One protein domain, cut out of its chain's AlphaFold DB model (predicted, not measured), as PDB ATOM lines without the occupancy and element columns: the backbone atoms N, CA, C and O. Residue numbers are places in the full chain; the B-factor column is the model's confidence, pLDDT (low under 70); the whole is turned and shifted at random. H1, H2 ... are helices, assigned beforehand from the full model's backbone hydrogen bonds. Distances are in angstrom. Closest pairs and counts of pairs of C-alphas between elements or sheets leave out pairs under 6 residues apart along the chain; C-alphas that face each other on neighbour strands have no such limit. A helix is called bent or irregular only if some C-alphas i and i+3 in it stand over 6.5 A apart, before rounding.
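What this domain is: This is residues 324 to 405 of the 692 residues of a protein of Ceraceosorus guamensis (UniProt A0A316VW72). Three helices, H1, H3 and H5, pack on one another in a triangle round the core, with H6 on H5, short H2 at the turn between H1 and H3, and H4 set off to one side. After H5 a long loop, residues 387 to 400, reaches away and folds back to H6. The printed part has 82 residues with six named helices, H1 to H6 in order, and no named strand: all helix. It is compact, radius of gyration of the C-alphas 12.2 A, and spans 36 by 27 by 25 A.

Where its parts are: Find C-alpha 324 at (47.325, 23.755, 1.536); from there H1 runs 16.5 A to residue 335. Next come H2, residues 337 to 340, H3, 344 to 354, 15.4 A, and H4, 359 to 367, 12.1 A. H5, 375 to 386, covers 14.9 A; H6, 401 to 405, ends at (49.032, 41.870, -1.480). H3 is irregular, only just, with C-alphas 345 and 348 7.0 A apart; H5 is irregular, with 381 and 384 7.1 A apart.

How they stand to each other: Look first at H3 and H5, the hub: they touch at a shallow tilt of 16 degrees, opposite ways, closest C-alphas Ala 349 and Thr 381, 5.6 A. With residues 325 to 330 alone H1 touches H5, closest C-alphas Cys 326 and Leu 375, 4.5 A. With residues 330 to 334 alone H1 touches H3 at a steep tilt of 46 degrees, closest C-alphas Arg 334 and Leu 354, 6.8 A. H2 and H3 only just touch, with 3 pairs of C-alphas within 8 A, closest Leu 340 and Leu 346, 6.8 A. H6 touches H5, closest C-alphas Asp 380 and Ser 401, 4.3 A. H4 is close to H3 but not clearly touching, about perpendicular at 89 degrees, closest C-alphas His 352 and Thr 361, 6.1 A. Every O i to N i+4 pair is within hydrogen-bond range in H1, H4 and H6, against 5 of 7 in H3 and 6 of 8 in H5; H2 is too short for one.

The domain as a whole: The C-alphas farthest apart, Asp 359 and Phe 393, are 36.5 A apart. The link H5 to H6 is long. The printed part has no cut, and no printed residue is under 70 in pLDDT.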
ATOM      1  N   ALA A 324      48.267  23.976   0.440       91.81
ATOM      2  CA  ALA A 324      47.325  23.755   1.536       91.81
ATOM      3  C   ALA A 324      46.377  24.955   1.727       91.81
ATOM      4  O   ALA A 324      45.165  24.772   1.804       91.81
ATOM      5  N   MET A 325      46.907  26.182   1.712       94.19
ATOM      6  CA  MET A 325      46.106  27.408   1.820       94.19
ATOM      7  C   MET A 325      45.188  27.608   0.609       94.19
ATOM      8  O   MET A 325      44.023  27.964   0.782       94.19
ATOM      9  N   CYS A 326      45.671  27.301  -0.601       96.31
ATOM     10  CA  CYS A 326      44.839  27.269  -1.800       96.31
ATOM     11  C   CYS A 326      43.652  26.324  -1.625       96.31
ATOM     12  O   CYS A 326      42.516  26.724  -1.855       96.31
ATOM     13  N   ASN A 327      43.901  25.089  -1.183       95.06
ATOM     14  CA  ASN A 327      42.840  24.111  -0.976       95.06
ATOM     15  C   ASN A 327      41.822  24.595   0.073       95.06
ATOM     16  O   ASN A 327      40.624  24.414  -0.134       95.06
ATOM     17  N   ASN A 328      42.273  25.241   1.154       92.50
ATOM     18  CA  ASN A 328      41.389  25.789   2.187       92.50
ATOM     19  C   ASN A 328      40.485  26.907   1.643       92.50
ATOM     20  O   ASN A 328      39.273  26.873   1.850       92.50
ATOM     21  N   LEU A 329      41.043  27.868   0.900       95.62
ATOM     22  CA  LEU A 329      40.264  28.945   0.276       95.62
ATOM     23  C   LEU A 329      39.320  28.422  -0.813       95.62
ATOM     24  O   LEU A 329      38.163  28.834  -0.878       95.62
ATOM     25  N   SER A 330      39.764  27.464  -1.630       96.06
ATOM     26  CA  SER A 330      38.901  26.788  -2.603       96.06
ATOM     27  C   SER A 330      37.770  26.013  -1.922       96.06
ATOM     28  O   SER A 330      36.652  26.004  -2.433       96.06
ATOM     29  N   ALA A 331      38.021  25.377  -0.773       93.25
ATOM     30  CA  ALA A 331      36.994  24.687   0.004       93.25
ATOM     31  C   ALA A 331      35.978  25.670   0.601       93.25
ATOM     32  O   ALA A 331      34.776  25.415   0.525       93.25
ATOM     33  N   LEU A 332      36.443  26.815   1.115       92.69
ATOM     34  CA  LEU A 332      35.575  27.899   1.574       92.69
ATOM     35  C   LEU A 332      34.680  28.406   0.432       92.69
ATOM     36  O   LEU A 332      33.462  28.470   0.581       92.69
ATOM     37  N   ALA A 333      35.258  28.701  -0.735       94.44
ATOM     38  CA  ALA A 333      34.498  29.126  -1.908       94.44
ATOM     39  C   ALA A 333      33.494  28.058  -2.366       94.44
ATOM     40  O   ALA A 333      32.356  28.380  -2.693       94.44
ATOM     41  N   ARG A 334      33.886  26.777  -2.347       93.94
ATOM     42  CA  ARG A 334      33.021  25.647  -2.713       93.94
ATOM     43  C   ARG A 334      31.824  25.507  -1.780       93.94
ATOM     44  O   ARG A 334      30.725  25.269  -2.269       93.94
ATOM     45  N   ALA A 335      32.034  25.670  -0.475       89.88
ATOM     46  CA  ALA A 335      30.977  25.620   0.533       89.88
ATOM     47  C   ALA A 335      29.914  26.711   0.329       89.88
ATOM     48  O   ALA A 335      28.737  26.478   0.577       89.88
ATOM     49  N   HIS A 336      30.320  27.877  -0.184       92.12
ATOM     50  CA  HIS A 336      29.445  29.041  -0.367       92.12
ATOM     51  C   HIS A 336      29.136  29.356  -1.837       92.12
ATOM     52  O   HIS A 336      28.612  30.428  -2.142       92.12
ATOM     53  N   LYS A 337      29.441  28.437  -2.767       92.00
ATOM     54  CA  LYS A 337      29.319  28.671  -4.217       92.00
ATOM     55  C   LYS A 337      27.892  29.015  -4.635       92.00
ATOM     56  O   LYS A 337      27.703  29.858  -5.505       92.00
ATOM     57  N   ASP A 338      26.900  28.387  -4.006       90.00
ATOM     58  CA  ASP A 338      25.493  28.563  -4.363       90.00
ATOM     59  C   ASP A 338      25.068  29.999  -4.064       90.00
ATOM     60  O   ASP A 338      24.568  30.679  -4.958       90.00
ATOM     61  N   THR A 339      25.419  30.514  -2.882       90.69
ATOM     62  CA  THR A 339      25.227  31.920  -2.520       90.69
ATOM     63  C   THR A 339      26.031  32.855  -3.423       90.69
ATOM     64  O   THR A 339      25.469  33.777  -4.007       90.69
ATOM     65  N   LEU A 340      27.343  32.641  -3.560       91.75
ATOM     66  CA  LEU A 340      28.217  33.552  -4.309       91.75
ATOM     67  C   LEU A 340      27.799  33.662  -5.786       91.75
ATOM     68  O   LEU A 340      27.862  34.744  -6.363       91.75
ATOM     69  N   SER A 341      27.297  32.572  -6.375       90.75
ATOM     70  CA  SER A 341      26.804  32.519  -7.758       90.75
ATOM     71  C   SER A 341      25.492  33.279  -8.008       90.75
ATOM     72  O   SER A 341      25.066  33.414  -9.167       90.75
ATOM     73  N   LEU A 342      24.817  33.735  -6.944       87.56
ATOM     74  CA  LEU A 342      23.632  34.589  -7.061       87.56
ATOM     75  C   LEU A 342      23.999  35.930  -7.679       87.56
ATOM     76  O   LEU A 342      23.212  36.469  -8.456       87.56
ATOM     77  N   ASP A 343      25.227  36.398  -7.458       86.75
ATOM     78  CA  ASP A 343      25.790  37.402  -8.333       86.75
ATOM     79  C   ASP A 343      26.428  36.768  -9.572       86.75
ATOM     80  O   ASP A 343      27.347  35.947  -9.511       86.75
ATOM     81  N   LYS A 344      25.959  37.238 -10.725       86.00
ATOM     82  CA  LYS A 344      26.423  36.796 -12.034       86.00
ATOM     83  C   LYS A 344      27.887  37.153 -12.280       86.00
ATOM     84  O   LYS A 344      28.583  36.348 -12.889       86.00
ATOM     85  N   SER A 345      28.368  38.297 -11.781       87.12
ATOM     86  CA  SER A 345      29.745  38.737 -12.053       87.12
ATOM     87  C   SER A 345      30.814  37.856 -11.392       87.12
ATOM     88  O   SER A 345      31.942  37.803 -11.873       87.12
ATOM     89  N   LEU A 346      30.466  37.104 -10.338       91.19
ATOM     90  CA  LEU A 346      31.380  36.152  -9.691       91.19
ATOM     91  C   LEU A 346      31.440  34.784 -10.377       91.19
ATOM     92  O   LEU A 346      32.378  34.027 -10.128       91.19
ATOM     93  N   ARG A 347      30.474  34.434 -11.235       90.81
ATOM     94  CA  ARG A 347      30.398  33.091 -11.835       90.81
ATOM     95  C   ARG A 347      31.634  32.721 -12.655       90.81
ATOM     96  O   ARG A 347      32.116  31.611 -12.440       90.81
ATOM     97  N   PRO A 348      32.211  33.592 -13.511       92.38
ATOM     98  CA  PRO A 348      33.427  33.246 -14.248       92.38
ATOM     99  C   PRO A 348      34.593  32.883 -13.319       92.38
ATOM    100  O   PRO A 348      35.231  31.850 -13.504       92.38
ATOM    101  N   ALA A 349      34.809  33.671 -12.261       94.81
ATOM    102  CA  ALA A 349      35.836  33.405 -11.256       94.81
ATOM    103  C   ALA A 349      35.575  32.099 -10.489       94.81
ATOM    104  O   ALA A 349      36.482  31.292 -10.291       94.81
ATOM    105  N   LEU A 350      34.324  31.848 -10.091       94.62
ATOM    106  CA  LEU A 350      33.942  30.609  -9.413       94.62
ATOM    107  C   LEU A 350      34.113  29.379 -10.317       94.62
ATOM    108  O   LEU A 350      34.559  28.342  -9.831       94.62
ATOM    109  N   ARG A 351      33.800  29.481 -11.617       92.94
ATOM    110  CA  ARG A 351      34.027  28.403 -12.594       92.94
ATOM    111  C   ARG A 351      35.514  28.145 -12.788       92.94
ATOM    112  O   ARG A 351      35.927  26.994 -12.723       92.94
ATOM    113  N   HIS A 352      36.320  29.195 -12.939       95.00
ATOM    114  CA  HIS A 352      37.777  29.068 -13.053       95.00
ATOM    115  C   HIS A 352      38.391  28.387 -11.821       95.00
ATOM    116  O   HIS A 352      39.268  27.531 -11.955       95.00
ATOM    117  N   LEU A 353      37.888  28.717 -10.627       95.69
ATOM    118  CA  LEU A 353      38.373  28.166  -9.363       95.69
ATOM    119  C   LEU A 353      37.907  26.725  -9.092       95.69
ATOM    120  O   LEU A 353      38.681  25.916  -8.578       95.69
ATOM    121  N   LEU A 354      36.629  26.419  -9.340       94.56
ATOM    122  CA  LEU A 354      35.977  25.187  -8.871       94.56
ATOM    123  C   LEU A 354      35.693  24.169  -9.979       94.56
ATOM    124  O   LEU A 354      35.492  22.992  -9.665       94.56
ATOM    125  N   GLY A 355      35.631  24.625 -11.229       91.06
ATOM    126  CA  GLY A 355      35.365  23.815 -12.409       91.06
ATOM    127  C   GLY A 355      36.610  23.084 -12.922       91.06
ATOM    128  O   GLY A 355      37.718  23.292 -12.417       91.06
ATOM    129  N   PRO A 356      36.436  22.190 -13.910       89.56
ATOM    130  CA  PRO A 356      37.564  21.547 -14.568       89.56
ATOM    131  C   PRO A 356      38.408  22.586 -15.331       89.56
ATOM    132  O   PRO A 356      37.852  23.556 -15.849       89.56
ATOM    133  N   PRO A 357      39.736  22.397 -15.430       89.38
ATOM    134  CA  PRO A 357      40.566  23.205 -16.316       89.38
ATOM    135  C   PRO A 357      40.100  23.096 -17.773       89.38
ATOM    136  O   PRO A 357      39.801  22.007 -18.259       89.38
ATOM    137  N   THR A 358      40.062  24.233 -18.457       91.19
ATOM    138  CA  THR A 358      39.815  24.376 -19.898       91.19
ATOM    139  C   THR A 358      40.946  25.173 -20.544       91.19
ATOM    140  O   THR A 358      41.620  25.943 -19.850       91.19
ATOM    141  N   ASP A 359      41.098  25.075 -21.868       91.25
ATOM    142  CA  ASP A 359      42.096  25.847 -22.628       91.25
ATOM    143  C   ASP A 359      42.006  27.352 -22.346       91.25
ATOM    144  O   ASP A 359      43.032  28.014 -22.181       91.25
ATOM    145  N   GLN A 360      40.785  27.879 -22.206       89.25
ATOM    146  CA  GLN A 360      40.543  29.275 -21.852       89.25
ATOM    147  C   GLN A 360      41.067  29.600 -20.450       89.25
ATOM    148  O   GLN A 360      41.779  30.585 -20.269       89.25
ATOM    149  N   THR A 361      40.750  28.779 -19.443       92.06
ATOM    150  CA  THR A 361      41.239  29.026 -18.077       92.06
ATOM    151  C   THR A 361      42.753  28.867 -17.959       92.06
ATOM    152  O   THR A 361      43.382  29.601 -17.203       92.06
ATOM    153  N   ASP A 362      43.348  27.960 -18.733       93.00
ATOM    154  CA  ASP A 362      44.793  27.758 -18.749       93.00
ATOM    155  C   ASP A 362      45.509  28.884 -19.504       93.00
ATOM    156  O   ASP A 362      46.618  29.272 -19.132       93.00
ATOM    157  N   GLN A 363      44.885  29.446 -20.543       94.38
ATOM    158  CA  GLN A 363      45.359  30.668 -21.188       94.38
ATOM    159  C   GLN A 363      45.313  31.854 -20.222       94.38
ATOM    160  O   GLN A 363      46.323  32.539 -20.086       94.38
ATOM    161  N   LEU A 364      44.205  32.045 -19.501       93.62
ATOM    162  CA  LEU A 364      44.084  33.097 -18.487       93.62
ATOM    163  C   LEU A 364      45.148  32.951 -17.390       93.62
ATOM    164  O   LEU A 364      45.792  33.931 -17.026       93.62
ATOM    165  N   ASP A 365      45.385  31.732 -16.895       95.81
ATOM    166  CA  ASP A 365      46.439  31.474 -15.908       95.81
ATOM    167  C   ASP A 365      47.831  31.842 -16.458       95.81
ATOM    168  O   ASP A 365      48.631  32.456 -15.748       95.81
ATOM    169  N   ARG A 366      48.120  31.546 -17.736       95.94
ATOM    170  CA  ARG A 366      49.384  31.938 -18.394       95.94
ATOM    171  C   ARG A 366      49.519  33.452 -18.551       95.94
ATOM    172  O   ARG A 366      50.573  33.988 -18.219       95.94
ATOM    173  N   GLU A 367      48.475  34.122 -19.031       95.62
ATOM    174  CA  GLU A 367      48.443  35.578 -19.239       95.62
ATOM    175  C   GLU A 367      48.614  36.347 -17.928       95.62
ATOM    176  O   GLU A 367      49.286  37.374 -17.887       95.62
ATOM    177  N   ARG A 368      48.053  35.827 -16.832       93.94
ATOM    178  CA  ARG A 368      48.157  36.432 -15.496       93.94
ATOM    179  C   ARG A 368      49.372  35.962 -14.701       93.94
ATOM    180  O   ARG A 368      49.523  36.349 -13.541       93.94
ATOM    181  N   HIS A 369      50.223  35.127 -15.300       94.56
ATOM    182  CA  HIS A 369      51.390  34.516 -14.664       94.56
ATOM    183  C   HIS A 369      51.058  33.785 -13.352       94.56
ATOM    184  O   HIS A 369      51.795  33.869 -12.367       94.56
ATOM    185  N   GLN A 370      49.935  33.068 -13.331       95.31
ATOM    186  CA  GLN A 370      49.470  32.323 -12.170       95.31
ATOM    187  C   GLN A 370      49.721  30.827 -12.323       95.31
ATOM    188  O   GLN A 370      49.492  30.224 -13.370       95.31
ATOM    189  N   LYS A 371      50.151  30.196 -11.228       94.38
ATOM    190  CA  LYS A 371      50.296  28.742 -11.149       94.38
ATOM    191  C   LYS A 371      49.103  28.142 -10.415       94.38
ATOM    192  O   LYS A 371      48.975  28.318  -9.201       94.38
ATOM    193  N   ARG A 372      48.267  27.386 -11.131       94.25
ATOM    194  CA  ARG A 372      47.090  26.714 -10.565       94.25
ATOM    195  C   ARG A 372      47.442  25.897  -9.321       94.25
ATOM    196  O   ARG A 372      48.433  25.165  -9.285       94.25
ATOM    197  N   GLY A 373      46.600  25.997  -8.295       92.44
ATOM    198  CA  GLY A 373      46.803  25.296  -7.029       92.44
ATOM    199  C   GLY A 373      47.761  25.987  -6.054       92.44
ATOM    200  O   GLY A 373      48.177  25.347  -5.097       92.44
ATOM    201  N   THR A 374      48.119  27.249  -6.279       96.12
ATOM    202  CA  THR A 374      48.865  28.076  -5.318       96.12
ATOM    203  C   THR A 374      47.938  29.066  -4.614       96.12
ATOM    204  O   THR A 374      46.852  29.369  -5.112       96.12
ATOM    205  N   LEU A 375      48.356  29.579  -3.453       96.19
ATOM    206  CA  LEU A 375      47.636  30.636  -2.738       96.19
ATOM    207  C   LEU A 375      47.431  31.873  -3.629       96.19
ATOM    208  O   LEU A 375      46.324  32.387  -3.739       96.19
ATOM    209  N   LYS A 376      48.487  32.296  -4.326       96.38
ATOM    210  CA  LYS A 376      48.451  33.449  -5.228       96.38
ATOM    211  C   LYS A 376      47.436  33.271  -6.354       96.38
ATOM    212  O   LYS A 376      46.725  34.218  -6.665       96.38
ATOM    213  N   TRP A 377      47.318  32.057  -6.898       97.44
ATOM    214  CA  TRP A 377      46.316  31.740  -7.915       97.44
ATOM    215  C   TRP A 377      44.887  31.888  -7.390       97.44
ATOM    216  O   TRP A 377      44.100  32.593  -8.007       97.44
ATOM    217  N   VAL A 378      44.536  31.307  -6.234       97.81
ATOM    218  CA  VAL A 378      43.174  31.490  -5.685       97.81
ATOM    219  C   VAL A 378      42.899  32.947  -5.309       97.81
ATOM    220  O   VAL A 378      41.782  33.433  -5.509       97.81
ATOM    221  N   ASP A 379      43.915  33.667  -4.827       98.06
ATOM    222  CA  ASP A 379      43.774  35.082  -4.506       98.06
ATOM    223  C   ASP A 379      43.586  35.942  -5.762       98.06
ATOM    224  O   ASP A 379      42.789  36.883  -5.753       98.06
ATOM    225  N   ASP A 380      44.255  35.586  -6.857       97.94
ATOM    226  CA  ASP A 380      44.124  36.246  -8.152       97.94
ATOM    227  C   ASP A 380      42.801  35.907  -8.849       97.94
ATOM    228  O   ASP A 380      42.191  36.770  -9.477       97.94
ATOM    229  N   THR A 381      42.314  34.675  -8.717       97.69
ATOM    230  CA  THR A 381      41.049  34.248  -9.320       97.69
ATOM    231  C   THR A 381      39.846  34.797  -8.556       97.69
ATOM    232  O   THR A 381      38.905  35.277  -9.185       97.69
ATOM    233  N   LEU A 382      39.852  34.745  -7.217       97.44
ATOM    234  CA  LEU A 382      38.664  35.033  -6.406       97.44
ATOM    235  C   LEU A 382      38.885  36.093  -5.322       97.44
ATOM    236  O   LEU A 382      38.120  37.056  -5.283       97.44
ATOM    237  N   THR A 383      39.884  35.960  -4.441       97.81
ATOM    238  CA  THR A 383      40.003  36.835  -3.250       97.81
ATOM    239  C   THR A 383      40.088  38.312  -3.617       97.81
ATOM    240  O   THR A 383      39.423  39.124  -2.979       97.81
ATOM    241  N   ARG A 384      40.804  38.672  -4.691       97.00
ATOM    242  CA  ARG A 384      40.887  40.055  -5.189       97.00
ATOM    243  C   ARG A 384      39.527  40.671  -5.541       97.00
ATOM    244  O   ARG A 384      39.426  41.888  -5.626       97.00
ATOM    245  N   LEU A 385      38.497  39.855  -5.770       95.75
ATOM    246  CA  LEU A 385      37.143  40.293  -6.119       95.75
ATOM    247  C   LEU A 385      36.234  40.396  -4.890       95.75
ATOM    248  O   LEU A 385      35.410  41.305  -4.815       95.75
ATOM    249  N   VAL A 386      36.376  39.463  -3.945       94.75
ATOM    250  CA  VAL A 386      35.422  39.253  -2.838       94.75
ATOM    251  C   VAL A 386      36.008  39.527  -1.452       94.75
ATOM    252  O   VAL A 386      35.340  39.321  -0.446       94.75
ATOM    253  N   GLY A 387      37.263  39.955  -1.350       94.19
ATOM    254  CA  GLY A 387      37.950  40.054  -0.063       94.19
ATOM    255  C   GLY A 387      37.482  41.199   0.842       94.19
ATOM    256  O   GLY A 387      37.828  41.202   2.025       94.19
ATOM    257  N   GLY A 388      36.698  42.160   0.351       93.12
ATOM    258  CA  GLY A 388      36.289  43.319   1.143       93.12
ATOM    259  C   GLY A 388      35.271  44.224   0.457       93.12
ATOM    260  O   GLY A 388      34.720  43.887  -0.592       93.12
ATOM    261  N   HIS A 389      35.018  45.373   1.082       91.56
ATOM    262  CA  HIS A 389      34.093  46.377   0.572       91.56
ATOM    263  C   HIS A 389      34.607  47.006  -0.721       91.56
ATOM    264  O   HIS A 389      35.811  47.212  -0.900       91.56
ATOM    265  N   GLN A 390      33.665  47.328  -1.603       88.44
ATOM    266  CA  GLN A 390      33.933  48.095  -2.809       88.44
ATOM    267  C   GLN A 390      33.901  49.596  -2.528       88.44
ATOM    268  O   GLN A 390      33.374  50.029  -1.501       88.44
ATOM    269  N   GLN A 391      34.428  50.388  -3.461       85.19
ATOM    270  CA  GLN A 391      34.305  51.845  -3.419       85.19
ATOM    271  C   GLN A 391      32.826  52.268  -3.280       85.19
ATOM    272  O   GLN A 391      31.958  51.643  -3.896       85.19
ATOM    273  N   PRO A 392      32.515  53.310  -2.485       87.75
ATOM    274  CA  PRO A 392      33.437  54.194  -1.754       87.75
ATOM    275  C   PRO A 392      33.898  53.667  -0.378       87.75
ATOM    276  O   PRO A 392      34.627  54.354   0.328       87.75
ATOM    277  N   PHE A 393      33.464  52.473   0.031       89.31
ATOM    278  CA  PHE A 393      33.663  51.940   1.387       89.31
ATOM    279  C   PHE A 393      34.916  51.068   1.546       89.31
ATOM    280  O   PHE A 393      35.267  50.652   2.647       89.31
ATOM    281  N   GLY A 394      35.583  50.734   0.446       90.50
ATOM    282  CA  GLY A 394      36.798  49.936   0.456       90.50
ATOM    283  C   GLY A 394      37.481  49.902  -0.904       90.50
ATOM    284  O   GLY A 394      37.064  50.568  -1.849       90.50
ATOM    285  N   LEU A 395      38.562  49.129  -0.988       92.62
ATOM    286  CA  LEU A 395      39.460  49.114  -2.147       92.62
ATOM    287  C   LEU A 395      39.152  48.008  -3.167       92.62
ATOM    288  O   LEU A 395      39.833  47.917  -4.182       92.62
ATOM    289  N   PHE A 396      38.154  47.159  -2.914       93.75
ATOM    290  CA  PHE A 396      37.833  46.051  -3.813       93.75
ATOM    291  C   PHE A 396      36.978  46.513  -5.011       93.75
ATOM    292  O   PHE A 396      36.236  47.491  -4.913       93.75
ATOM    293  N   PRO A 397      37.005  45.782  -6.139       94.50
ATOM    294  CA  PRO A 397      37.927  44.690  -6.456       94.50
ATOM    295  C   PRO A 397      39.338  45.200  -6.796       94.50
ATOM    296  O   PRO A 397      39.500  46.300  -7.314       94.50
ATOM    297  N   PHE A 398      40.355  44.370  -6.570       96.25
ATOM    298  CA  PHE A 398      41.714  44.622  -7.048       96.25
ATOM    299  C   PHE A 398      41.925  44.057  -8.453       96.25
ATOM    300  O   PHE A 398      41.345  43.034  -8.833       96.25
ATOM    301  N   GLU A 399      42.813  44.698  -9.211       95.38
ATOM    302  CA  GLU A 399      43.184  44.259 -10.555       95.38
ATOM    303  C   GLU A 399      43.857  42.880 -10.535       95.38
ATOM    304  O   GLU A 399      43.484  42.011 -11.314       95.38
ATOM    305  N   SER A 400      44.771  42.626  -9.596       96.94
ATOM    306  CA  SER A 400      45.531  41.372  -9.485       96.94
ATOM    307  C   SER A 400      45.768  40.963  -8.028       96.94
ATOM    308  O   SER A 400      45.602  41.772  -7.110       96.94
ATOM    309  N   SER A 401      46.207  39.719  -7.803       96.94
ATOM    310  CA  SER A 401      46.701  39.278  -6.487       96.94
ATOM    311  C   SER A 401      47.876  40.123  -5.989       96.94
ATOM    312  O   SER A 401      47.956  40.408  -4.799       96.94
ATOM    313  N   HIS A 402      48.752  40.594  -6.882       96.81
ATOM    314  CA  HIS A 402      49.859  41.484  -6.524       96.81
ATOM    315  C   HIS A 402      49.364  42.833  -5.980       96.81
ATOM    316  O   HIS A 402      49.839  43.290  -4.938       96.81
ATOM    317  N   ALA A 403      48.379  43.449  -6.645       97.44
ATOM    318  CA  ALA A 403      47.762  44.689  -6.170       97.44
ATOM    319  C   ALA A 403      47.075  44.485  -4.810       97.44
ATOM    320  O   ALA A 403      47.228  45.313  -3.910       97.44
ATOM    321  N   TYR A 404      46.391  43.350  -4.628       98.00
ATOM    322  CA  TYR A 404      45.824  42.961  -3.338       98.00
ATOM    323  C   TYR A 404      46.908  42.832  -2.255       98.00
ATOM    324  O   TYR A 404      46.819  43.504  -1.230       98.00
ATOM    325  N   TYR A 405      47.972  42.055  -2.478       97.69
ATOM    326  CA  TYR A 405      49.032  41.870  -1.480       97.69
ATOM    327  C   TYR A 405      49.824  43.137  -1.168       97.69
ATOM    328  O   TYR A 405      50.289  43.287  -0.041       97.69
TER     329      TYR A 405